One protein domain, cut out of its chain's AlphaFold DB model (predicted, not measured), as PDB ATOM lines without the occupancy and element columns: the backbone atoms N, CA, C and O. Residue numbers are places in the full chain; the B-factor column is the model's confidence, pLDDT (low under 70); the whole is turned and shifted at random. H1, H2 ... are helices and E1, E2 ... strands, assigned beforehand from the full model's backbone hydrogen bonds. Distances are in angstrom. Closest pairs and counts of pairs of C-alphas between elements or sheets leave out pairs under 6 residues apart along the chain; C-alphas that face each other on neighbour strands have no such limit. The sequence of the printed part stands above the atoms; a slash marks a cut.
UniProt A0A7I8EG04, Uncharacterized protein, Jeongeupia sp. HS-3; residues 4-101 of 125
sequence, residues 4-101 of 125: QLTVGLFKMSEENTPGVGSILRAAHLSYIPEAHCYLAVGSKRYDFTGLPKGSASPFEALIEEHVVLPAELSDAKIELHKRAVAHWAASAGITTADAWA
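This is residues 4 to 101 of the 125 residues of an uncharacterized protein of Jeongeupia sp. HS-3 (UniProt A0A7I8EG04). A strongly twisted sheet, built round the two long strands E1 and E2, has the long helix H3 packed slantwise over these two strands, while the four-residue helix H2 is also on the sheet but lies beside the strands, only just over none of them. H4 folds back from the end of H3, and H1 sits beyond the end of the sheet where E2 begins. The printed part has 98 residues with four named helices and four named strands, in the order E1 H1 E2 E3 H2 E4 H3 H4; the sheet runs E3 E2 E1 E4, antiparallel throughout. The class is mixed, helices and strands; the whole is compact, with a radius of gyration of the C-alphas of 13.7 A and spans of 38 by 30 by 18 A.

E1, residues 4 to 12, is 22.8 A long and begins at C-alpha 4, (206.796, 229.626, 235.700). H1 is residues 21 to 26. E2, residues 32 to 41, is 27.1 A long and bends by 56 degrees at residue 37. E3 is residues 44 to 46, H2 residues 58 to 61 and E4 residues 62 to 67, 14.0 A long. H3, residues 73 to 92, is 27.5 A long, beginning at (207.629, 234.955, 225.321). H4, residues 96 to 101, ends at C-alpha 101, (218.570, 254.771, 221.531).

E1 and E2 are antiparallel neighbours at 152 degrees, with N 8 and O 36 2.8 A apart, within hydrogen-bond range. On the other side of E1, edge strand E4 is antiparallel at 158 degrees, with N 9 and O 64 at 2.8 A. E2 and edge strand E3 form a hairpin, with N 46 and O 39 at 2.8 A. H3 is on the sheet at a height of 8.2 A, over E2 and E1; on the local plane it stands at 31 degrees to E2, only just slantwise to the strands. The closest C-alphas of H3 and E2 are those of His 81 and Ala 35, 5.5 A apart. H2 is on the sheet at a height of 5.5 A, and its closest C-alpha to E1 is that of Ala 61, 5.3 A from that of Phe 10. H4 touches residues 85 to 90 of H3 alone, closest at the C-alphas of Thr 96 and Ala 86, 5.0 A, with a steep tilt of 69 degrees, only just short of about perpendicular, opposite ways. H1 is not on the sheet and is apart from H3 and H4. In H1 and H4 every O i to N i+4 pair is within hydrogen-bond range, in H3 15 of 16; H2 is too short for such a pair.

The two C-alphas farthest apart are those of Ala 26 and Gly 42, 39.5 A. The printed part has no cut. The link from E3 to H2, 11 residues, is long. Mean pLDDT of the printed part is 91.2; residues 50 to 56, in that long link, are under 70.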
ATOM      1  N   GLN A   4     207.341 228.492 236.441       95.81
ATOM      2  CA  GLN A   4     206.796 229.626 235.700       95.81
ATOM      3  C   GLN A   4     207.890 230.272 234.856       95.81
ATOM      4  O   GLN A   4     208.994 230.518 235.342       95.81
ATOM      5  N   LEU A   5     207.580 230.543 233.592       95.31
ATOM      6  CA  LEU A   5     208.395 231.396 232.741       95.31
ATOM      7  C   LEU A   5     207.970 232.846 232.970       95.31
ATOM      8  O   LEU A   5     206.794 233.178 232.826       95.31
ATOM      9  N   THR A   6     208.927 233.696 233.319       95.12
ATOM     10  CA  THR A   6     208.657 235.065 233.757       95.12
ATOM     11  C   THR A   6     209.477 236.054 232.941       95.12
ATOM     12  O   THR A   6     210.666 235.839 232.698       95.12
ATOM     13  N   VAL A   7     208.849 237.163 232.554       95.44
ATOM     14  CA  VAL A   7     209.521 238.381 232.096       95.44
ATOM     15  C   VAL A   7     209.559 239.368 233.258       95.44
ATOM     16  O   VAL A   7     208.518 239.838 233.716       95.44
ATOM     17  N   GLY A   8     210.755 239.682 233.745       94.81
ATOM     18  CA  GLY A   8     210.979 240.730 234.734       94.81
ATOM     19  C   GLY A   8     211.433 242.022 234.074       94.81
ATOM     20  O   GLY A   8     212.347 242.018 233.251       94.81
ATOM     21  N   LEU A   9     210.817 243.132 234.464       95.94
ATOM     22  CA  LEU A   9     211.300 244.472 234.162       95.94
ATOM     23  C   LEU A   9     212.172 244.931 235.322       95.94
ATOM     24  O   LEU A   9     211.729 244.877 236.467       95.94
ATOM     25  N   PHE A  10     213.388 245.391 235.051       95.06
ATOM     26  CA  PHE A  10     214.307 245.861 236.086       95.06
ATOM     27  C   PHE A  10     214.973 247.178 235.690       95.06
ATOM     28  O   PHE A  10     214.987 247.573 234.522       95.06
ATOM     29  N   LYS A  11     215.516 247.881 236.684       95.75
ATOM     30  CA  LYS A  11     216.290 249.109 236.475       95.75
ATOM     31  C   LYS A  11     217.721 248.753 236.075       95.75
ATOM     32  O   LYS A  11     218.536 248.506 236.955       95.75
ATOM     33  N   MET A  12     218.043 248.738 234.785       94.94
ATOM     34  CA  MET A  12     219.413 248.508 234.319       94.94
ATOM     35  C   MET A  12     220.303 249.703 234.671       94.94
ATOM     36  O   MET A  12     220.032 250.827 234.246       94.94
ATOM     37  N   SER A  13     221.362 249.460 235.440       94.44
ATOM     38  CA  SER A  13     222.348 250.460 235.870       94.44
ATOM     39  C   SER A  13     223.756 249.855 235.889       94.44
ATOM     40  O   SER A  13     223.919 248.651 235.713       94.44
ATOM     41  N   GLU A  14     224.786 250.666 236.143       92.38
ATOM     42  CA  GLU A  14     226.163 250.158 236.291       92.38
ATOM     43  C   GLU A  14     226.317 249.169 237.462       92.38
ATOM     44  O   GLU A  14     227.181 248.302 237.421       92.38
ATOM     45  N   GLU A  15     225.474 249.275 238.493       89.88
ATOM     46  CA  GLU A  15     225.540 248.429 239.692       89.88
ATOM     47  C   GLU A  15     225.155 246.971 239.401       89.88
ATOM     48  O   GLU A  15     225.820 246.037 239.853       89.88
ATOM     49  N   ASN A  16     224.093 246.765 238.617       87.69
ATOM     50  CA  ASN A  16     223.603 245.429 238.266       87.69
ATOM     51  C   ASN A  16     223.972 244.990 236.845       87.69
ATOM     52  O   ASN A  16     223.858 243.812 236.524       87.69
ATOM     53  N   THR A  17     224.436 245.909 235.999       89.56
ATOM     54  CA  THR A  17     224.828 245.630 234.616       89.56
ATOM     55  C   THR A  17     226.131 246.370 234.282       89.56
ATOM     56  O   THR A  17     226.115 247.348 233.533       89.56
ATOM     57  N   PRO A  18     227.281 245.941 234.841       90.12
ATOM     58  CA  PRO A  18     228.553 246.633 234.643       90.12
ATOM     59  C   PRO A  18     228.921 246.794 233.162       90.12
ATOM     60  O   PRO A  18     228.861 245.836 232.387       90.12
ATOM     61  N   GLY A  19     229.335 248.002 232.772       91.12
ATOM     62  CA  GLY A  19     229.699 248.355 231.395       91.12
ATOM     63  C   GLY A  19     228.730 249.316 230.702       91.12
ATOM     64  O   GLY A  19     229.049 249.811 229.621       91.12
ATOM     65  N   VAL A  20     227.587 249.632 231.317       94.56
ATOM     66  CA  VAL A  20     226.596 250.583 230.770       94.56
ATOM     67  C   VAL A  20     226.723 251.993 231.361       94.56
ATOM     68  O   VAL A  20     226.167 252.953 230.827       94.56
ATOM     69  N   GLY A  21     227.460 252.150 232.459       95.44
ATOM     70  CA  GLY A  21     227.474 253.350 233.289       95.44
ATOM     71  C   GLY A  21     228.037 254.592 232.610       95.44
ATOM     72  O   GLY A  21     227.609 255.703 232.920       95.44
ATOM     73  N   SER A  22     228.977 254.445 231.673       96.44
ATOM     74  CA  SER A  22     229.479 255.575 230.876       96.44
ATOM     75  C   SER A  22     228.393 256.168 229.977       96.44
ATOM     76  O   SER A  22     228.285 257.389 229.888       96.44
ATOM     77  N   ILE A  23     227.568 255.311 229.378       98.00
ATOM     78  CA  ILE A  23     226.479 255.687 228.473       98.00
ATOM     79  C   ILE A  23     225.353 256.347 229.260       98.00
ATOM     80  O   ILE A  23     224.940 257.454 228.924       98.00
ATOM     81  N   LEU A  24     224.918 255.714 230.355       97.81
ATOM     82  CA  LEU A  24     223.870 256.268 231.212       97.81
ATOM     83  C   LEU A  24     224.267 257.640 231.766       97.81
ATOM     84  O   LEU A  24     223.494 258.590 231.675       97.81
ATOM     85  N   ARG A  25     225.510 257.791 232.243       97.56
ATOM     86  CA  ARG A  25     226.014 259.078 232.736       97.56
ATOM     87  C   ARG A  25     226.062 260.148 231.645       97.56
ATOM     88  O   ARG A  25     225.715 261.289 231.930       97.56
ATOM     89  N   ALA A  26     226.471 259.807 230.421       97.12
ATOM     90  CA  ALA A  26     226.471 260.752 229.299       97.12
ATOM     91  C   ALA A  26     225.050 261.225 228.941       97.12
ATOM     92  O   ALA A  26     224.856 262.383 228.575       97.12
ATOM     93  N   ALA A  27     224.054 260.354 229.116       96.56
ATOM     94  CA  ALA A  27     222.639 260.678 228.966       96.56
ATOM     95  C   ALA A  27     222.009 261.332 230.217       96.56
ATOM     96  O   ALA A  27     220.825 261.647 230.196       96.56
ATOM     97  N   HIS A  28     222.776 261.566 231.291       96.69
ATOM     98  CA  HIS A  28     222.294 262.069 232.588       96.69
ATOM     99  C   HIS A  28     221.236 261.168 233.255       96.69
ATOM    100  O   HIS A  28     220.365 261.636 233.986       96.69
ATOM    101  N   LEU A  29     221.332 259.857 233.029       96.81
ATOM    102  CA  LEU A  29     220.430 258.844 233.562       96.81
ATOM    103  C   LEU A  29     221.133 258.002 234.630       96.81
ATOM    104  O   LEU A  29     222.301 257.645 234.493       96.81
ATOM    105  N   SER A  30     220.412 257.656 235.695       95.62
ATOM    106  CA  SER A  30     220.902 256.731 236.728       95.62
ATOM    107  C   SER A  30     220.607 255.266 236.398       95.62
ATOM    108  O   SER A  30     221.342 254.375 236.820       95.62
ATOM    109  N   TYR A  31     219.543 255.016 235.637       97.19
ATOM    110  CA  TYR A  31     219.154 253.702 235.141       97.19
ATOM    111  C   TYR A  31     218.290 253.848 233.886       97.19
ATOM    112  O   TYR A  31     217.842 254.947 233.568       97.19
ATOM    113  N   ILE A  32     218.012 252.731 233.218       97.56
ATOM    114  CA  ILE A  32     216.985 252.621 232.178       97.56
ATOM    115  C   ILE A  32     216.230 251.284 232.324       97.56
ATOM    116  O   ILE A  32     216.846 250.304 232.743       97.56
ATOM    117  N   PRO A  33     214.911 251.197 232.059       97.25
ATOM    118  CA  PRO A  33     214.195 249.928 232.138       97.25
ATOM    119  C   PRO A  33     214.686 248.916 231.104       97.25
ATOM    120  O   PRO A  33     214.794 249.221 229.914       97.25
ATOM    121  N   GLU A  34     214.894 247.687 231.556       95.38
ATOM    122  CA  GLU A  34     215.286 246.555 230.723       95.38
ATOM    123  C   GLU A  34     214.395 245.346 231.025       95.38
ATOM    124  O   GLU A  34     213.942 245.165 232.159       95.38
ATOM    125  N   ALA A  35     214.110 244.536 230.003       93.94
ATOM    126  CA  ALA A  35     213.298 243.334 230.135       93.94
ATOM    127  C   ALA A  35     214.169 242.080 230.087       93.94
ATOM    128  O   ALA A  35     214.887 241.832 229.114       93.94
ATOM    129  N   HIS A  36     214.030 241.231 231.100       92.06
ATOM    130  CA  HIS A  36     214.773 239.984 231.217       92.06
ATOM    131  C   HIS A  36     213.858 238.783 231.393       92.06
ATOM    132  O   HIS A  36     212.802 238.908 232.004       92.06
ATOM    133  N   CYS A  37     214.250 237.620 230.875       92.56
ATOM    134  CA  CYS A  37     213.490 236.386 231.059       92.56
ATOM    135  C   CYS A  37     214.228 235.409 231.973       92.56
ATOM    136  O   CYS A  37     215.443 235.257 231.890       92.56
ATOM    137  N   TYR A  38     213.482 234.744 232.848       93.38
ATOM    138  CA  TYR A  38     214.004 233.755 233.788       93.38
ATOM    139  C   TYR A  38     212.892 232.801 234.230       93.38
ATOM    140  O   TYR A  38     211.719 232.990 233.898       93.38
ATOM    141  N   LEU A  39     213.260 231.756 234.972       94.06
ATOM    142  CA  LEU A  39     212.303 230.818 235.553       94.06
ATOM    143  C   LEU A  39     212.058 231.138 237.028       94.06
ATOM    144  O   LEU A  39     212.997 231.407 237.776       94.06
ATOM    145  N   ALA A  40     210.806 231.050 237.464       92.38
ATOM    146  CA  ALA A  40     210.419 231.131 238.865       92.38
ATOM    147  C   ALA A  40     209.865 229.784 239.348       92.38
ATOM    148  O   ALA A  40     209.058 229.145 238.671       92.38
ATOM    149  N   VAL A  41     210.307 229.339 240.528       93.62
ATOM    150  CA  VAL A  41     209.794 228.135 241.202       93.62
ATOM    151  C   VAL A  41     209.502 228.488 242.656       93.62
ATOM    152  O   VAL A  41     210.401 228.564 243.500       93.62
ATOM    153  N   GLY A  42     208.227 228.740 242.958       88.94
ATOM    154  CA  GLY A  42     207.828 229.345 244.231       88.94
ATOM    155  C   GLY A  42     208.420 230.748 244.380       88.94
ATOM    156  O   GLY A  42     208.249 231.580 243.501       88.94
ATOM    157  N   SER A  43     209.139 231.010 245.475       86.38
ATOM    158  CA  SER A  43     209.786 232.309 245.725       86.38
ATOM    159  C   SER A  43     211.193 232.442 245.131       86.38
ATOM    160  O   SER A  43     211.841 233.473 245.309       86.38
ATOM    161  N   LYS A  44     211.704 231.394 244.472       89.62
ATOM    162  CA  LYS A  44     213.064 231.369 243.924       89.62
ATOM    163  C   LYS A  44     213.050 231.707 242.440       89.62
ATOM    164  O   LYS A  44     212.235 231.168 241.694       89.62
ATOM    165  N   ARG A  45     213.993 232.554 242.028       91.19
ATOM    166  CA  ARG A  45     214.224 232.952 240.636       91.19
ATOM    167  C   ARG A  45     215.521 232.333 240.135       91.19
ATOM    168  O   ARG A  45     216.512 232.300 240.863       91.19
ATOM    169  N   TYR A  46     215.495 231.844 238.904       89.56
ATOM    170  CA  TYR A  46     216.589 231.130 238.266       89.56
ATOM    171  C   TYR A  46     216.848 231.728 236.891       89.56
ATOM    172  O   TYR A  46     216.042 231.571 235.973       89.56
ATOM    173  N   ASP A  47     217.983 232.406 236.769       87.75
ATOM    174  CA  ASP A  47     218.466 232.961 235.514       87.75
ATOM    175  C   ASP A  47     219.536 232.045 234.908       87.75
ATOM    176  O   ASP A  47     220.514 231.686 235.568       87.75
ATOM    177  N   PHE A  48     219.338 231.669 233.648       83.69
ATOM    178  CA  PHE A  48     220.230 230.791 232.891       83.69
ATOM    179  C   PHE A  48     220.866 231.492 231.685       83.69
ATOM    180  O   PHE A  48     221.555 230.843 230.902       83.69
ATOM    181  N   THR A  49     220.668 232.804 231.520       72.81
ATOM    182  CA  THR A  49     221.217 233.555 230.380       72.81
ATOM    183  C   THR A  49     222.642 234.056 230.617       72.81
ATOM    184  O   THR A  49     223.209 234.701 229.742       72.81
ATOM    185  N   GLY A  50     223.229 233.761 231.782       64.81
ATOM    186  CA  GLY A  50     224.635 234.033 232.079       64.81
ATOM    187  C   GLY A  50     224.934 235.510 232.322       64.81
ATOM    188  O   GLY A  50     225.637 236.135 231.532       64.81
ATOM    189  N   LEU A  51     224.440 236.056 233.437       62.22
ATOM    190  CA  LEU A  51     224.871 237.376 233.901       62.22
ATOM    191  C   LEU A  51     226.402 237.421 234.076       62.22
ATOM    192  O   LEU A  51     227.004 236.416 234.484       62.22
ATOM    193  N   PRO A  52     227.051 238.566 233.794       58.59
ATOM    194  CA  PRO A  52     228.477 238.735 234.038       58.59
ATOM    195  C   PRO A  52     228.837 238.390 235.488       58.59
ATOM    196  O   PRO A  52     228.142 238.767 236.430       58.59
ATOM    197  N   LYS A  53     229.950 237.680 235.701       52.31
ATOM    198  CA  LYS A  53     230.424 237.381 237.061       52.31
ATOM    199  C   LYS A  53     230.632 238.685 237.841       52.31
ATOM    200  O   LYS A  53     231.384 239.544 237.395       52.31
ATOM    201  N   GLY A  54     230.021 238.785 239.023       55.56
ATOM    202  CA  GLY A  54     230.158 239.939 239.919       55.56
ATOM    203  C   GLY A  54     229.098 241.032 239.753       55.56
ATOM    204  O   GLY A  54     229.157 242.008 240.491       55.56
ATOM    205  N   SER A  55     228.126 240.880 238.845       60.88
ATOM    206  CA  SER A  55     226.959 241.768 238.802       60.88
ATOM    207  C   SER A  55     226.050 241.540 240.013       60.88
ATOM    208  O   SER A  55     225.777 240.385 240.364       60.88
ATOM    209  N   ALA A  56     225.519 242.618 240.602       67.38
ATOM    210  CA  ALA A  56     224.370 242.500 241.496       67.38
ATOM    211  C   ALA A  56     223.216 241.806 240.757       67.38
ATOM    212  O   ALA A  56     223.084 241.919 239.533       67.38
ATOM    213  N   SER A  57     222.397 241.041 241.479       72.94
ATOM    214  CA  SER A  57     221.302 240.326 240.833       72.94
ATOM    215  C   SER A  57     220.298 241.338 240.265       72.94
ATOM    216  O   SER A  57     219.826 242.189 241.022       72.94
ATOM    217  N   PRO A  58     219.880 241.240 238.986       75.31
ATOM    218  CA  PRO A  58     218.822 242.097 238.447       75.31
ATOM    219  C   PRO A  58     217.517 241.948 239.243       75.31
ATOM    220  O   PRO A  58     216.668 242.836 239.213       75.31
ATOM    221  N   PHE A  59     217.379 240.859 240.011       83.88
ATOM    222  CA  PHE A  59     216.257 240.610 240.907       83.88
ATOM    223  C   PHE A  59     216.138 241.620 242.053       83.88
ATOM    224  O   PHE A  59     215.030 241.853 242.526       83.88
ATOM    225  N   GLU A  60     217.236 242.249 242.475       85.81
ATOM    226  CA  GLU A  60     217.216 243.289 243.515       85.81
ATOM    227  C   GLU A  60     216.695 244.633 242.983       85.81
ATOM    228  O   GLU A  60     216.255 245.483 243.752       85.81
ATOM    229  N   ALA A  61     216.688 244.803 241.657       90.38
ATOM    230  CA  ALA A  61     216.259 246.015 240.967       90.38
ATOM    231  C   ALA A  61     214.966 245.822 240.151       90.38
ATOM    232  O   ALA A  61     214.678 246.634 239.262       90.38
ATOM    233  N   LEU A  62     214.200 244.756 240.424       93.56
ATOM    234  CA  LEU A  62     212.930 244.480 239.749       93.56
ATOM    235  C   LEU A  62     211.902 245.589 240.007       93.56
ATOM    236  O   LEU A  62     211.759 246.111 241.110       93.56
ATOM    237  N   ILE A  63     211.173 245.919 238.948       94.00
ATOM    238  CA  ILE A  63     210.064 246.872 238.914       94.00
ATOM    239  C   ILE A  63     208.750 246.091 238.831       94.00
ATOM    240  O   ILE A  63     207.831 246.340 239.604       94.00
ATOM    241  N   GLU A  64     208.679 245.134 237.902       94.19
ATOM    242  CA  GLU A  64     207.497 244.316 237.628       94.19
ATOM    243  C   GLU A  64     207.907 242.914 237.166       94.19
ATOM    244  O   GLU A  64     208.987 242.720 236.602       94.19
ATOM    245  N   GLU A  65     207.007 241.950 237.344       94.81
ATOM    246  CA  GLU A  65     207.143 240.579 236.859       94.81
ATOM    247  C   GLU A  65     205.857 240.140 236.166       94.81
ATOM    248  O   GLU A  65     204.758 240.374 236.668       94.81
ATOM    249  N   HIS A  66     206.004 239.474 235.025       96.00
ATOM    250  CA  HIS A  66     204.901 239.002 234.199       96.00
ATOM    251  C   HIS A  66     205.130 237.532 233.865       96.00
ATOM    252  O   HIS A  66     206.113 237.196 233.204       96.00
ATOM    253  N   VAL A  67     204.245 236.648 234.329       96.12
ATOM    254  CA  VAL A  67     204.259 235.240 233.908       96.12
ATOM    255  C   VAL A  67     203.769 235.174 232.467       96.12
ATOM    256  O   VAL A  67     202.740 235.761 232.138       96.12
ATOM    257  N   VAL A  68     204.504 234.469 231.613       95.94
ATOM    258  CA  VAL A  68     204.203 234.351 230.182       95.94
ATOM    259  C   VAL A  68     204.228 232.895 229.746       95.94
ATOM    260  O   VAL A  68     204.965 232.073 230.299       95.94
ATOM    261  N   LEU A  69     203.447 232.564 228.721       95.75
ATOM    262  CA  LEU A  69     203.550 231.255 228.090       95.75
ATOM    263  C   LEU A  69     204.808 231.186 227.213       95.75
ATOM    264  O   LEU A  69     205.187 232.185 226.597       95.75
ATOM    265  N   PRO A  70     205.441 230.006 227.067       93.50
ATOM    266  CA  PRO A  70     206.607 229.851 226.195       93.50
ATOM    267  C   PRO A  70     206.368 230.317 224.754       93.50
ATOM    268  O   PRO A  70     207.256 230.911 224.151       93.50
ATOM    269  N   ALA A  71     205.164 230.085 224.224       95.81
ATOM    270  CA  ALA A  71     204.785 230.493 222.873       95.81
ATOM    271  C   ALA A  71     204.652 232.019 222.707       95.81
ATOM    272  O   ALA A  71     204.785 232.518 221.597       95.81
ATOM    273  N   GLU A  72     204.412 232.752 223.795       93.19
ATOM    274  CA  GLU A  72     204.176 234.201 223.792       93.19
ATOM    275  C   GLU A  72     205.423 234.996 224.194       93.19
ATOM    276  O   GLU A  72     205.440 236.216 224.058       93.19
ATOM    277  N   LEU A  73     206.468 234.324 224.694       92.25
ATOM    278  CA  LEU A  73     207.629 234.955 225.321       92.25
ATOM    279  C   LEU A  73     208.236 236.072 224.465       92.25
ATOM    280  O   LEU A  73     208.511 237.153 224.983       92.25
ATOM    281  N   SER A  74     208.467 235.805 223.179       91.62
ATOM    282  CA  SER A  74     209.119 236.754 222.273       91.62
ATOM    283  C   SER A  74     208.314 238.047 222.139       91.62
ATOM    284  O   SER A  74     208.857 239.131 222.356       91.62
ATOM    285  N   ASP A  75     207.018 237.928 221.854       94.88
ATOM    286  CA  ASP A  75     206.137 239.073 221.620       94.88
ATOM    287  C   ASP A  75     205.836 239.806 222.930       94.88
ATOM    288  O   ASP A  75     205.985 241.026 223.016       94.88
ATOM    289  N   ALA A  76     205.517 239.059 223.991       93.44
ATOM    290  CA  ALA A  76     205.260 239.615 225.312       93.44
ATOM    291  C   ALA A  76     206.466 240.409 225.826       93.44
ATOM    292  O   ALA A  76     206.304 241.520 226.328       93.44
ATOM    293  N   LYS A  77     207.690 239.891 225.663       92.94
ATOM    294  CA  LYS A  77     208.903 240.590 226.102       92.94
ATOM    295  C   LYS A  77     209.085 241.923 225.374       92.94
ATOM    296  O   LYS A  77     209.392 242.918 226.028       92.94
ATOM    297  N   ILE A  78     208.886 241.955 224.055       94.44
ATOM    298  CA  ILE A  78     209.020 243.181 223.255       94.44
ATOM    299  C   ILE A  78     207.985 244.222 223.693       94.44
ATOM    300  O   ILE A  78     208.342 245.374 223.945       94.44
ATOM    301  N   GLU A  79     206.722 243.821 223.822       96.31
ATOM    302  CA  GLU A  79     205.633 244.737 224.167       96.31
ATOM    303  C   GLU A  79     205.746 245.262 225.602       96.31
ATOM    304  O   GLU A  79     205.646 246.471 225.838       96.31
ATOM    305  N   LEU A  80     206.040 244.386 226.569       96.56
ATOM    306  CA  LEU A  80     206.291 244.781 227.957       96.56
ATOM    307  C   LEU A  80     207.458 245.766 228.050       96.56
ATOM    308  O   LEU A  80     207.360 246.767 228.761       96.56
ATOM    309  N   HIS A  81     208.542 245.514 227.313       96.69
ATOM    310  CA  HIS A  81     209.727 246.363 227.346       96.69
ATOM    311  C   HIS A  81     209.472 247.739 226.736       96.69
ATOM    312  O   HIS A  81     209.749 248.750 227.381       96.69
ATOM    313  N   LYS A  82     208.883 247.799 225.536       96.19
ATOM    314  CA  LYS A  82     208.532 249.069 224.881       96.19
ATOM    315  C   LYS A  82     207.601 249.908 225.748       96.19
ATOM    316  O   LYS A  82     207.836 251.104 225.913       96.19
ATOM    317  N   ARG A  83     206.582 249.282 226.350       96.44
ATOM    318  CA  ARG A  83     205.658 249.944 227.283       96.44
ATOM    319  C   ARG A  83     206.395 250.504 228.500       96.44
ATOM    320  O   ARG A  83     206.169 251.657 228.862       96.44
ATOM    321  N   ALA A  84     207.287 249.719 229.103       96.81
ATOM    322  CA  ALA A  84     208.066 250.140 230.263       96.81
ATOM    323  C   ALA A  84     208.985 251.325 229.942       96.81
ATOM    324  O   ALA A  84     208.993 252.310 230.680       96.81
ATOM    325  N   VAL A  85     209.712 251.262 228.822       97.25
ATOM    326  CA  VAL A  85     210.596 252.345 228.368       97.25
ATOM    327  C   VAL A  85     209.793 253.602 228.051       97.25
ATOM    328  O   VAL A  85     210.179 254.681 228.487       97.25
ATOM    329  N   ALA A  86     208.661 253.484 227.354       96.75
ATOM    330  CA  ALA A  86     207.814 254.629 227.027       96.75
ATOM    331  C   ALA A  86     207.265 255.321 228.284       96.75
ATOM    332  O   ALA A  86     207.364 256.542 228.408       96.75
ATOM    333  N   HIS A  87     206.739 254.542 229.233       96.19
ATOM    334  CA  HIS A  87     206.217 255.067 230.494       96.19
ATOM    335  C   HIS A  87     207.315 255.730 231.337       96.19
ATOM    336  O   HIS A  87     207.145 256.839 231.840       96.19
ATOM    337  N   TRP A  88     208.472 255.079 231.453       97.81
ATOM    338  CA  TRP A  88     209.598 255.612 232.210       97.81
ATOM    339  C   TRP A  88     210.211 256.860 231.565       97.81
ATOM    340  O   TRP A  88     210.528 257.805 232.284       97.81
ATOM    341  N   ALA A  89     210.331 256.912 230.234       97.31
ATOM    342  CA  ALA A  89     210.900 258.053 229.514       97.31
ATOM    343  C   ALA A  89     210.151 259.354 229.837       97.31
ATOM    344  O   ALA A  89     210.780 260.374 230.119       97.31
ATOM    345  N   ALA A  90     208.816 259.284 229.922       95.06
ATOM    346  CA  ALA A  90     207.990 260.410 230.346       95.06
ATOM    347  C   ALA A  90     208.354 260.898 231.760       95.06
ATOM    348  O   ALA A  90     208.472 262.100 231.985       95.06
ATOM    349  N   SER A  91     208.594 259.978 232.702       94.31
ATOM    350  CA  SER A  91     209.021 260.321 234.069       94.31
ATOM    351  C   SER A  91     210.463 260.838 234.154       94.31
ATOM    352  O   SER A  91     210.782 261.621 235.046       94.31
ATOM    353  N   ALA A  92     211.323 260.426 233.221       94.62
ATOM    354  CA  ALA A  92     212.714 260.858 233.119       94.62
ATOM    355  C   ALA A  92     212.882 262.174 232.334       94.62
ATOM    356  O   ALA A  92     213.987 262.707 232.271       94.62
ATOM    357  N   GLY A  93     211.806 262.707 231.743       96.06
ATOM    358  CA  GLY A  93     211.843 263.952 230.973       96.06
ATOM    359  C   GLY A  93     212.543 263.830 229.616       96.06
ATOM    360  O   GLY A  93     213.031 264.834 229.101       96.06
ATOM    361  N   ILE A  94     212.598 262.626 229.036       96.75
ATOM    362  CA  ILE A  94     213.206 262.362 227.723       96.75
ATOM    363  C   ILE A  94     212.196 261.730 226.763       96.75
ATOM    364  O   ILE A  94     211.164 261.197 227.176       96.75
ATOM    365  N   THR A  95     212.482 261.771 225.461       97.75
ATOM    366  CA  THR A  95     211.614 261.109 224.484       97.75
ATOM    367  C   THR A  95     211.778 259.590 224.553       97.75
ATOM    368  O   THR A  95     212.842 259.069 224.897       97.75
ATOM    369  N   THR A  96     210.735 258.843 224.179       96.94
ATOM    370  CA  THR A  96     210.825 257.378 224.062       96.94
ATOM    371  C   THR A  96     211.898 256.953 223.056       96.94
ATOM    372  O   THR A  96     212.540 255.925 223.257       96.94
ATOM    373  N   ALA A  97     212.122 257.744 222.001       97.00
ATOM    374  CA  ALA A  97     213.156 257.474 221.007       97.00
ATOM    375  C   ALA A  97     214.568 257.613 221.602       97.00
ATOM    376  O   ALA A  97     215.385 256.716 221.414       97.00
ATOM    377  N   ASP A  98     214.831 258.675 222.370       97.50
ATOM    378  CA  ASP A  98     216.129 258.884 223.028       97.50
ATOM    379  C   ASP A  98     216.394 257.826 224.101       97.50
ATOM    380  O   ASP A  98     217.506 257.304 224.213       97.50
ATOM    381  N   ALA A  99     215.358 257.460 224.863       97.75
ATOM    382  CA  ALA A  99     215.432 256.357 225.812       97.75
ATOM    383  C   ALA A  99     215.800 255.050 225.095       97.75
ATOM    384  O   ALA A  99     216.760 254.380 225.474       97.75
ATOM    385  N   TRP A 100     215.094 254.711 224.012       97.31
ATOM    386  CA  TRP A 100     215.369 253.499 223.244       97.31
ATOM    387  C   TRP A 100     216.781 253.504 222.645       97.31
ATOM    388  O   TRP A 100     217.503 252.519 222.768       97.31
ATOM    389  N   ALA A 101     217.220 254.626 222.071       97.81
ATOM    390  CA  ALA A 101     218.570 254.771 221.531       97.81
ATOM    391  C   ALA A 101     219.651 254.607 222.614       97.81
ATOM    392  O   ALA A 101     220.661 253.940 222.388       97.81
TER     393      ALA A 101